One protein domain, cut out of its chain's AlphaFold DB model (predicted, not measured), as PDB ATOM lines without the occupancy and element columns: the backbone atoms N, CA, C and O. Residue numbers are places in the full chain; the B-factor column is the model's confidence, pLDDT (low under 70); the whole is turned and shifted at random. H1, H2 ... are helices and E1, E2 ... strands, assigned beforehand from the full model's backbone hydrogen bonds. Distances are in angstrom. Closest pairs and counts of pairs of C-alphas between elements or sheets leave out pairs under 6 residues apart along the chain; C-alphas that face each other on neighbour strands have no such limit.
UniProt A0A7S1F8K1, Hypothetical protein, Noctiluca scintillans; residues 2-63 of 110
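This is residues 2 to 63 of the 110 residues of the protein "Hypothetical protein" of Noctiluca scintillans (UniProt A0A7S1F8K1). This domain has little regular structure: two small sheets, parallel E1 with E4 and antiparallel E2 with E3, and helix H2 packed on both. Of 62 printed residues, 24 are in two named helices and four strands, H1 E1 H2 E2 E3 E4, a mixed class. It is compact, radius of gyration of the C-alphas 11.3 A, spans 33 by 27 by 17 A.

H1, residues 2 to 5, is apart from H2, residues 18 to 23, which has 0 of 2 O i to N i+4 but 3 of 3 O i to N i+3 pairs within hydrogen-bond range. E1, residues 11 to 14, and E4, residues 59 to 62, have N 12 and O 59 2.9 A apart. In the hairpin of E2, residues 28 to 30, and E3, residues 46 to 48, N 29 and O 47 are 2.8 A apart.

C-alpha 2 is at (193.073, 105.439, 121.637), C-alpha 62 at (188.809, 91.950, 118.588). E1 is 10.2 A long.

The E2 to E3 link is long, and no printed residue is under pLDDT 70.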
ATOM      1  N   ALA A   2     193.309 104.074 122.148       89.12
ATOM      2  CA  ALA A   2     193.073 105.439 121.637       89.12
ATOM      3  C   ALA A   2     192.800 105.557 120.118       89.12
ATOM      4  O   ALA A   2     192.098 106.467 119.681       89.12
ATOM      5  N   ALA A   3     193.358 104.660 119.297       90.44
ATOM      6  CA  ALA A   3     193.065 104.607 117.864       90.44
ATOM      7  C   ALA A   3     191.644 104.092 117.566       90.44
ATOM      8  O   ALA A   3     190.992 104.610 116.667       90.44
ATOM      9  N   LEU A   4     191.164 103.107 118.332       91.19
ATOM     10  CA  LEU A   4     189.815 102.549 118.204       91.19
ATOM     11  C   LEU A   4     188.771 103.552 118.694       91.19
ATOM     12  O   LEU A   4     187.710 103.670 118.089       91.19
ATOM     13  N   ASP A   5     189.081 104.325 119.736       90.62
ATOM     14  CA  ASP A   5     188.167 105.329 120.288       90.62
ATOM     15  C   ASP A   5     187.864 106.443 119.287       90.62
ATOM     16  O   ASP A   5     186.702 106.784 119.086       90.62
ATOM     17  N   ARG A   6     188.888 106.930 118.574       92.56
ATOM     18  CA  ARG A   6     188.759 107.987 117.554       92.56
ATOM     19  C   ARG A   6     188.006 107.550 116.296       92.56
ATOM     20  O   ARG A   6     187.635 108.391 115.484       92.56
ATOM     21  N   MET A   7     187.808 106.248 116.099       91.12
ATOM     22  CA  MET A   7     187.045 105.726 114.972       91.12
ATOM     23  C   MET A   7     185.547 105.846 115.262       91.12
ATOM     24  O   MET A   7     184.992 105.099 116.072       91.12
ATOM     25  N   HIS A   8     184.893 106.786 114.578       92.00
ATOM     26  CA  HIS A   8     183.445 107.011 114.640       92.00
ATOM     27  C   HIS A   8     182.712 106.121 113.621       92.00
ATOM     28  O   HIS A   8     181.964 106.590 112.764       92.00
ATOM     29  N   PHE A   9     182.958 104.813 113.708       91.25
ATOM     30  CA  PHE A   9     182.253 103.782 112.951       91.25
ATOM     31  C   PHE A   9     181.477 102.898 113.924       91.25
ATOM     32  O   PHE A   9     181.985 102.576 114.997       91.25
ATOM     33  N   GLY A  10     180.261 102.491 113.554       92.19
ATOM     34  CA  GLY A  10     179.436 101.670 114.444       92.19
ATOM     35  C   GLY A  10     179.959 100.241 114.611       92.19
ATOM     36  O   GLY A  10     179.657  99.602 115.614       92.19
ATOM     37  N   VAL A  11     180.798  99.751 113.689       93.25
ATOM     38  CA  VAL A  11     181.532  98.486 113.836       93.25
ATOM     39  C   VAL A  11     183.002  98.698 113.512       93.25
ATOM     40  O   VAL A  11     183.349  99.135 112.415       93.25
ATOM     41  N   VAL A  12     183.867  98.327 114.451       93.44
ATOM     42  CA  VAL A  12     185.318  98.290 114.271       93.44
ATOM     43  C   VAL A  12     185.795  96.876 114.561       93.44
ATOM     44  O   VAL A  12     185.522  96.327 115.624       93.44
ATOM     45  N   ALA A  13     186.507  96.276 113.614       90.69
ATOM     46  CA  ALA A  13     187.039  94.931 113.760       90.69
ATOM     47  C   ALA A  13     188.563  94.935 113.659       90.69
ATOM     48  O   ALA A  13     189.136  95.562 112.768       90.69
ATOM     49  N   VAL A  14     189.210  94.228 114.581       90.31
ATOM     50  CA  VAL A  14     190.664  94.127 114.689       90.31
ATOM     51  C   VAL A  14     191.064  92.692 114.371       90.31
ATOM     52  O   VAL A  14     190.580  91.747 114.987       90.31
ATOM     53  N   ASN A  15     191.936  92.529 113.370       88.12
ATOM     54  CA  ASN A  15     192.437  91.234 112.883       88.12
ATOM     55  C   ASN A  15     191.360  90.262 112.356       88.12
ATOM     56  O   ASN A  15     191.610  89.066 112.204       88.12
ATOM     57  N   ILE A  16     190.169  90.767 112.040       86.12
ATOM     58  CA  ILE A  16     189.042  90.008 111.495       86.12
ATOM     59  C   ILE A  16     188.205  90.933 110.594       86.12
ATOM     60  O   ILE A  16     188.199  92.145 110.818       86.12
ATOM     61  N   PRO A  17     187.515  90.424 109.556       86.25
ATOM     62  CA  PRO A  17     186.646  91.260 108.735       86.25
ATOM     63  C   PRO A  17     185.524  91.903 109.558       86.25
ATOM     64  O   PRO A  17     184.859  91.224 110.335       86.25
ATOM     65  N   ALA A  18     185.247  93.190 109.324       87.19
ATOM     66  CA  ALA A  18     184.158  93.908 109.998       87.19
ATOM     67  C   ALA A  18     182.771  93.288 109.751       87.19
ATOM     68  O   ALA A  18     181.896  93.364 110.610       87.19
ATOM     69  N   SER A  19     182.585  92.597 108.620       86.06
ATOM     70  CA  SER A  19     181.365  91.839 108.319       86.06
ATOM     71  C   SER A  19     181.098  90.687 109.292       86.06
ATOM     72  O   SER A  19     179.960  90.237 109.391       86.06
ATOM     73  N   ALA A  20     182.104  90.227 110.045       87.50
ATOM     74  CA  ALA A  20     181.931  89.186 111.055       87.50
ATOM     75  C   ALA A  20     180.978  89.612 112.184       87.50
ATOM     76  O   ALA A  20     180.349  88.750 112.792       87.50
ATOM     77  N   ALA A  21     180.798  90.916 112.427       87.44
ATOM     78  CA  ALA A  21     179.816  91.403 113.394       87.44
ATOM     79  C   ALA A  21     178.380  90.962 113.054       87.44
ATOM     80  O   ALA A  21     177.610  90.664 113.959       87.44
ATOM     81  N   ASN A  22     178.047  90.821 111.765       87.25
ATOM     82  CA  ASN A  22     176.732  90.352 111.313       87.25
ATOM     83  C   ASN A  22     176.438  88.886 111.682       87.25
ATOM     84  O   ASN A  22     175.290  88.455 111.667       87.25
ATOM     85  N   VAL A  23     177.474  88.094 111.974       88.31
ATOM     86  CA  VAL A  23     177.318  86.680 112.346       88.31
ATOM     87  C   VAL A  23     176.743  86.544 113.755       88.31
ATOM     88  O   VAL A  23     176.100  85.544 114.060       88.31
ATOM     89  N   PHE A  24     176.957  87.542 114.613       88.75
ATOM     90  CA  PHE A  24     176.554  87.507 116.012       88.75
ATOM     91  C   PHE A  24     175.296  88.360 116.214       88.75
ATOM     92  O   PHE A  24     175.402  89.583 116.230       88.75
ATOM     93  N   PRO A  25     174.113  87.760 116.457       88.00
ATOM     94  CA  PRO A  25     172.860  88.514 116.611       88.00
ATOM     95  C   PRO A  25     172.881  89.515 117.775       88.00
ATOM     96  O   PRO A  25     172.151  90.506 117.783       88.00
ATOM     97  N   LEU A  26     173.725  89.252 118.775       90.19
ATOM     98  CA  LEU A  26     173.915  90.128 119.925       90.19
ATOM     99  C   LEU A  26     174.592  91.453 119.542       90.19
ATOM    100  O   LEU A  26     174.340  92.472 120.177       90.19
ATOM    101  N   LEU A  27     175.441  91.443 118.512       91.25
ATOM    102  CA  LEU A  27     176.180  92.617 118.081       91.25
ATOM    103  C   LEU A  27     175.303  93.483 117.175       91.25
ATOM    104  O   LEU A  27     174.578  92.989 116.313       91.25
ATOM    105  N   GLY A  28     175.366  94.795 117.381       90.25
ATOM    106  CA  GLY A  28     174.791  95.757 116.456       90.25
ATOM    107  C   GLY A  28     175.711  95.953 115.255       90.25
ATOM    108  O   GLY A  28     176.851  96.386 115.411       90.25
ATOM    109  N   TRP A  29     175.216  95.678 114.054       90.44
ATOM    110  CA  TRP A  29     175.847  96.105 112.812       90.44
ATOM    111  C   TRP A  29     175.157  97.370 112.314       90.44
ATOM    112  O   TRP A  29     174.031  97.327 111.819       90.44
ATOM    113  N   GLY A  30     175.804  98.519 112.489       87.69
ATOM    114  CA  GLY A  30     175.159  99.791 112.201       87.69
ATOM    115  C   GLY A  30     176.085 100.989 112.251       87.69
ATOM    116  O   GLY A  30     177.306 100.870 112.142       87.69
ATOM    117  N   ALA A  31     175.455 102.146 112.398       90.50
ATOM    118  CA  ALA A  31     176.103 103.442 112.379       90.50
ATOM    119  C   ALA A  31     176.579 103.893 113.757       90.50
ATOM    120  O   ALA A  31     175.979 103.559 114.776       90.50
ATOM    121  N   PHE A  32     177.612 104.729 113.762       93.06
ATOM    122  CA  PHE A  32     178.002 105.480 114.946       93.06
ATOM    123  C   PHE A  32     176.988 106.617 115.190       93.06
ATOM    124  O   PHE A  32     176.547 107.261 114.226       93.06
ATOM    125  N   PRO A  33     176.596 106.901 116.444       90.00
ATOM    126  CA  PRO A  33     175.629 107.953 116.748       90.00
ATOM    127  C   PRO A  33     176.116 109.350 116.319       90.00
ATOM    128  O   PRO A  33     177.309 109.614 116.218       90.00
ATOM    129  N   GLY A  34     175.175 110.267 116.061       86.94
ATOM    130  CA  GLY A  34     175.470 111.686 115.788       86.94
ATOM    131  C   GLY A  34     175.463 112.118 114.315       86.94
ATOM    132  O   GLY A  34     175.544 113.311 114.034       86.94
ATOM    133  N   HIS A  35     175.293 111.190 113.372       86.25
ATOM    134  CA  HIS A  35     175.313 111.489 111.937       86.25
ATOM    135  C   HIS A  35     173.976 112.047 111.424       86.25
ATOM    136  O   HIS A  35     172.890 111.487 111.644       86.25
ATOM    137  N   SER A  36     174.046 113.180 110.721       86.06
ATOM    138  CA  SER A  36     172.863 113.831 110.156       86.06
ATOM    139  C   SER A  36     172.412 113.126 108.868       86.06
ATOM    140  O   SER A  36     173.224 112.513 108.183       86.06
ATOM    141  N   PRO A  37     171.140 113.233 108.448       86.00
ATOM    142  CA  PRO A  37     170.714 112.687 107.154       86.00
ATOM    143  C   PRO A  37     171.454 113.285 105.948       86.00
ATOM    144  O   PRO A  37     171.473 112.680 104.883       86.00
ATOM    145  N   ARG A  38     172.044 114.478 106.103       90.31
ATOM    146  CA  ARG A  38     172.845 115.148 105.068       90.31
ATOM    147  C   ARG A  38     174.327 114.776 105.125       90.31
ATOM    148  O   ARG A  38     175.041 115.040 104.168       90.31
ATOM    149  N   ASP A  39     174.761 114.172 106.225       87.19
ATOM    150  CA  ASP A  39     176.127 113.712 106.448       87.19
ATOM    151  C   ASP A  39     176.088 112.366 107.176       87.19
ATOM    152  O   ASP A  39     176.142 112.285 108.406       87.19
ATOM    153  N   ILE A  40     175.878 111.315 106.385       82.12
ATOM    154  CA  ILE A  40     175.581 109.969 106.879       82.12
ATOM    155  C   ILE A  40     176.845 109.281 107.417       82.12
ATOM    156  O   ILE A  40     176.728 108.488 108.343       82.12
ATOM    157  N   GLN A  41     178.029 109.576 106.862       87.19
ATOM    158  CA  GLN A  41     179.320 108.895 107.083       87.19
ATOM    159  C   GLN A  41     179.196 107.379 107.353       87.19
ATOM    160  O   GLN A  41     179.198 106.589 106.414       87.19
ATOM    161  N   SER A  42     179.075 106.965 108.620       84.44
ATOM    162  CA  SER A  42     178.991 105.562 109.052       84.44
ATOM    163  C   SER A  42     177.605 104.910 108.903       84.44
ATOM    164  O   SER A  42     177.493 103.697 109.068       84.44
ATOM    165  N   GLY A  43     176.558 105.674 108.578       86.31
ATOM    166  CA  GLY A  43     175.201 105.179 108.326       86.31
ATOM    167  C   GLY A  43     174.126 105.832 109.203       86.31
ATOM    168  O   GLY A  43     174.370 106.788 109.937       86.31
ATOM    169  N   ARG A  44     172.915 105.260 109.176       87.56
ATOM    170  CA  ARG A  44     171.873 105.475 110.194       87.56
ATOM    171  C   ARG A  44     171.174 104.158 110.507       87.56
ATOM    172  O   ARG A  44     170.881 103.385 109.600       87.56
ATOM    173  N   GLY A  45     170.853 103.959 111.782       87.44
ATOM    174  CA  GLY A  45     170.225 102.734 112.264       87.44
ATOM    175  C   GLY A  45     171.224 101.602 112.496       87.44
ATOM    176  O   GLY A  45     172.438 101.769 112.355       87.44
ATOM    177  N   LEU A  46     170.682 100.458 112.896       89.88
ATOM    178  CA  LEU A  46     171.437  99.253 113.203       89.88
ATOM    179  C   LEU A  46     170.610  98.013 112.861       89.88
ATOM    180  O   LEU A  46     169.384  98.022 112.970       89.88
ATOM    181  N   LEU A  47     171.301  96.950 112.473       88.62
ATOM    182  CA  LEU A  47     170.796  95.586 112.396       88.62
ATOM    183  C   LEU A  47     171.374  94.795 113.576       88.62
ATOM    184  O   LEU A  47     172.520  95.021 113.954       88.62
ATOM    185  N   GLY A  48     170.621  93.860 114.150       89.00
ATOM    186  CA  GLY A  48     171.092  93.074 115.294       89.00
ATOM    187  C   GLY A  48     170.672  93.691 116.628       89.00
ATOM    188  O   GLY A  48     169.527  94.114 116.766       89.00
ATOM    189  N   ASN A  49     171.580  93.707 117.608       90.81
ATOM    190  CA  ASN A  49     171.302  94.114 118.995       90.81
ATOM    191  C   ASN A  49     170.159  93.314 119.649       90.81
ATOM    192  O   ASN A  49     169.249  93.865 120.266       90.81
ATOM    193  N   PHE A  50     170.207  91.985 119.543       91.19
ATOM    194  CA  PHE A  50     169.176  91.106 120.115       91.19
ATOM    195  C   PHE A  50     169.202  91.099 121.654       91.19
ATOM    196  O   PHE A  50     168.289  90.578 122.289       91.19
ATOM    197  N   GLY A  51     170.243  91.688 122.252       90.12
ATOM    198  CA  GLY A  51     170.330  91.964 123.684       90.12
ATOM    199  C   GLY A  51     169.617  93.247 124.115       90.12
ATOM    200  O   GLY A  51     169.602  93.535 125.306       90.12
ATOM    201  N   CYS A  52     169.039  94.010 123.177       91.38
ATOM    202  CA  CYS A  52     168.328  95.264 123.437       91.38
ATOM    203  C   CYS A  52     169.157  96.283 124.238       91.38
ATOM    204  O   CYS A  52     168.621  96.999 125.080       91.38
ATOM    205  N   TYR A  53     170.466  96.359 123.985       90.69
ATOM    206  CA  TYR A  53     171.323  97.350 124.627       90.69
ATOM    207  C   TYR A  53     170.937  98.757 124.167       90.69
ATOM    208  O   TYR A  53     170.832  99.022 122.966       90.69
ATOM    209  N   GLU A  54     170.744  99.660 125.123       89.81
ATOM    210  CA  GLU A  54     170.431 101.061 124.858       89.81
ATOM    211  C   GLU A  54     171.707 101.896 124.727       89.81
ATOM    212  O   GLU A  54     172.695 101.653 125.417       89.81
ATOM    213  N   ASN A  55     171.667 102.911 123.860       88.94
ATOM    214  CA  ASN A  55     172.695 103.953 123.736       88.94
ATOM    215  C   ASN A  55     174.140 103.451 123.537       88.94
ATOM    216  O   ASN A  55     175.084 104.150 123.902       88.94
ATOM    217  N   PHE A  56     174.344 102.267 122.952       89.56
ATOM    218  CA  PHE A  56     175.695 101.824 122.611       89.56
ATOM    219  C   PHE A  56     176.244 102.645 121.436       89.56
ATOM    220  O   PHE A  56     175.541 102.918 120.463       89.56
ATOM    221  N   GLU A  57     177.511 103.046 121.522       90.88
ATOM    222  CA  GLU A  57     178.136 103.901 120.505       90.88
ATOM    223  C   GLU A  57     178.658 103.099 119.310       90.88
ATOM    224  O   GLU A  57     178.518 103.504 118.156       90.88
ATOM    225  N   LYS A  58     179.294 101.959 119.594       92.88
ATOM    226  CA  LYS A  58     179.895 101.074 118.596       92.88
ATOM    227  C   LYS A  58     180.142  99.680 119.144       92.88
ATOM    228  O   LYS A  58     180.227  99.470 120.352       92.88
ATOM    229  N   VAL A  59     180.333  98.746 118.225       93.56
ATOM    230  CA  VAL A  59     180.807  97.392 118.486       93.56
ATOM    231  C   VAL A  59     182.281  97.290 118.116       93.56
ATOM    232  O   VAL A  59     182.673  97.638 117.000       93.56
ATOM    233  N   ILE A  60     183.088  96.768 119.039       92.94
ATOM    234  CA  ILE A  60     184.490  96.430 118.794       92.94
ATOM    235  C   ILE A  60     184.619  94.910 118.801       92.94
ATOM    236  O   ILE A  60     184.387  94.263 119.820       92.94
ATOM    237  N   LEU A  61     184.982  94.345 117.651       90.38
ATOM    238  CA  LEU A  61     185.283  92.926 117.512       90.38
ATOM    239  C   LEU A  61     186.799  92.755 117.457       90.38
ATOM    240  O   LEU A  61     187.422  93.030 116.434       90.38
ATOM    241  N   ASP A  62     187.392  92.301 118.554       89.94
ATOM    242  CA  ASP A  62     188.809  91.950 118.588       89.94
ATOM    243  C   ASP A  62     188.964  90.431 118.566       89.94
ATOM    244  O   ASP A  62     188.495  89.722 119.460       89.94
ATOM    245  N   ALA A  63     189.611  89.927 117.519       83.81
ATOM    246  CA  ALA A  63     189.990  88.533 117.424       83.81
ATOM    247  C   ALA A  63     191.509  88.413 117.534       83.81
ATOM    248  O   ALA A  63     192.277  89.043 116.804       83.81
TER     249      ALA A  63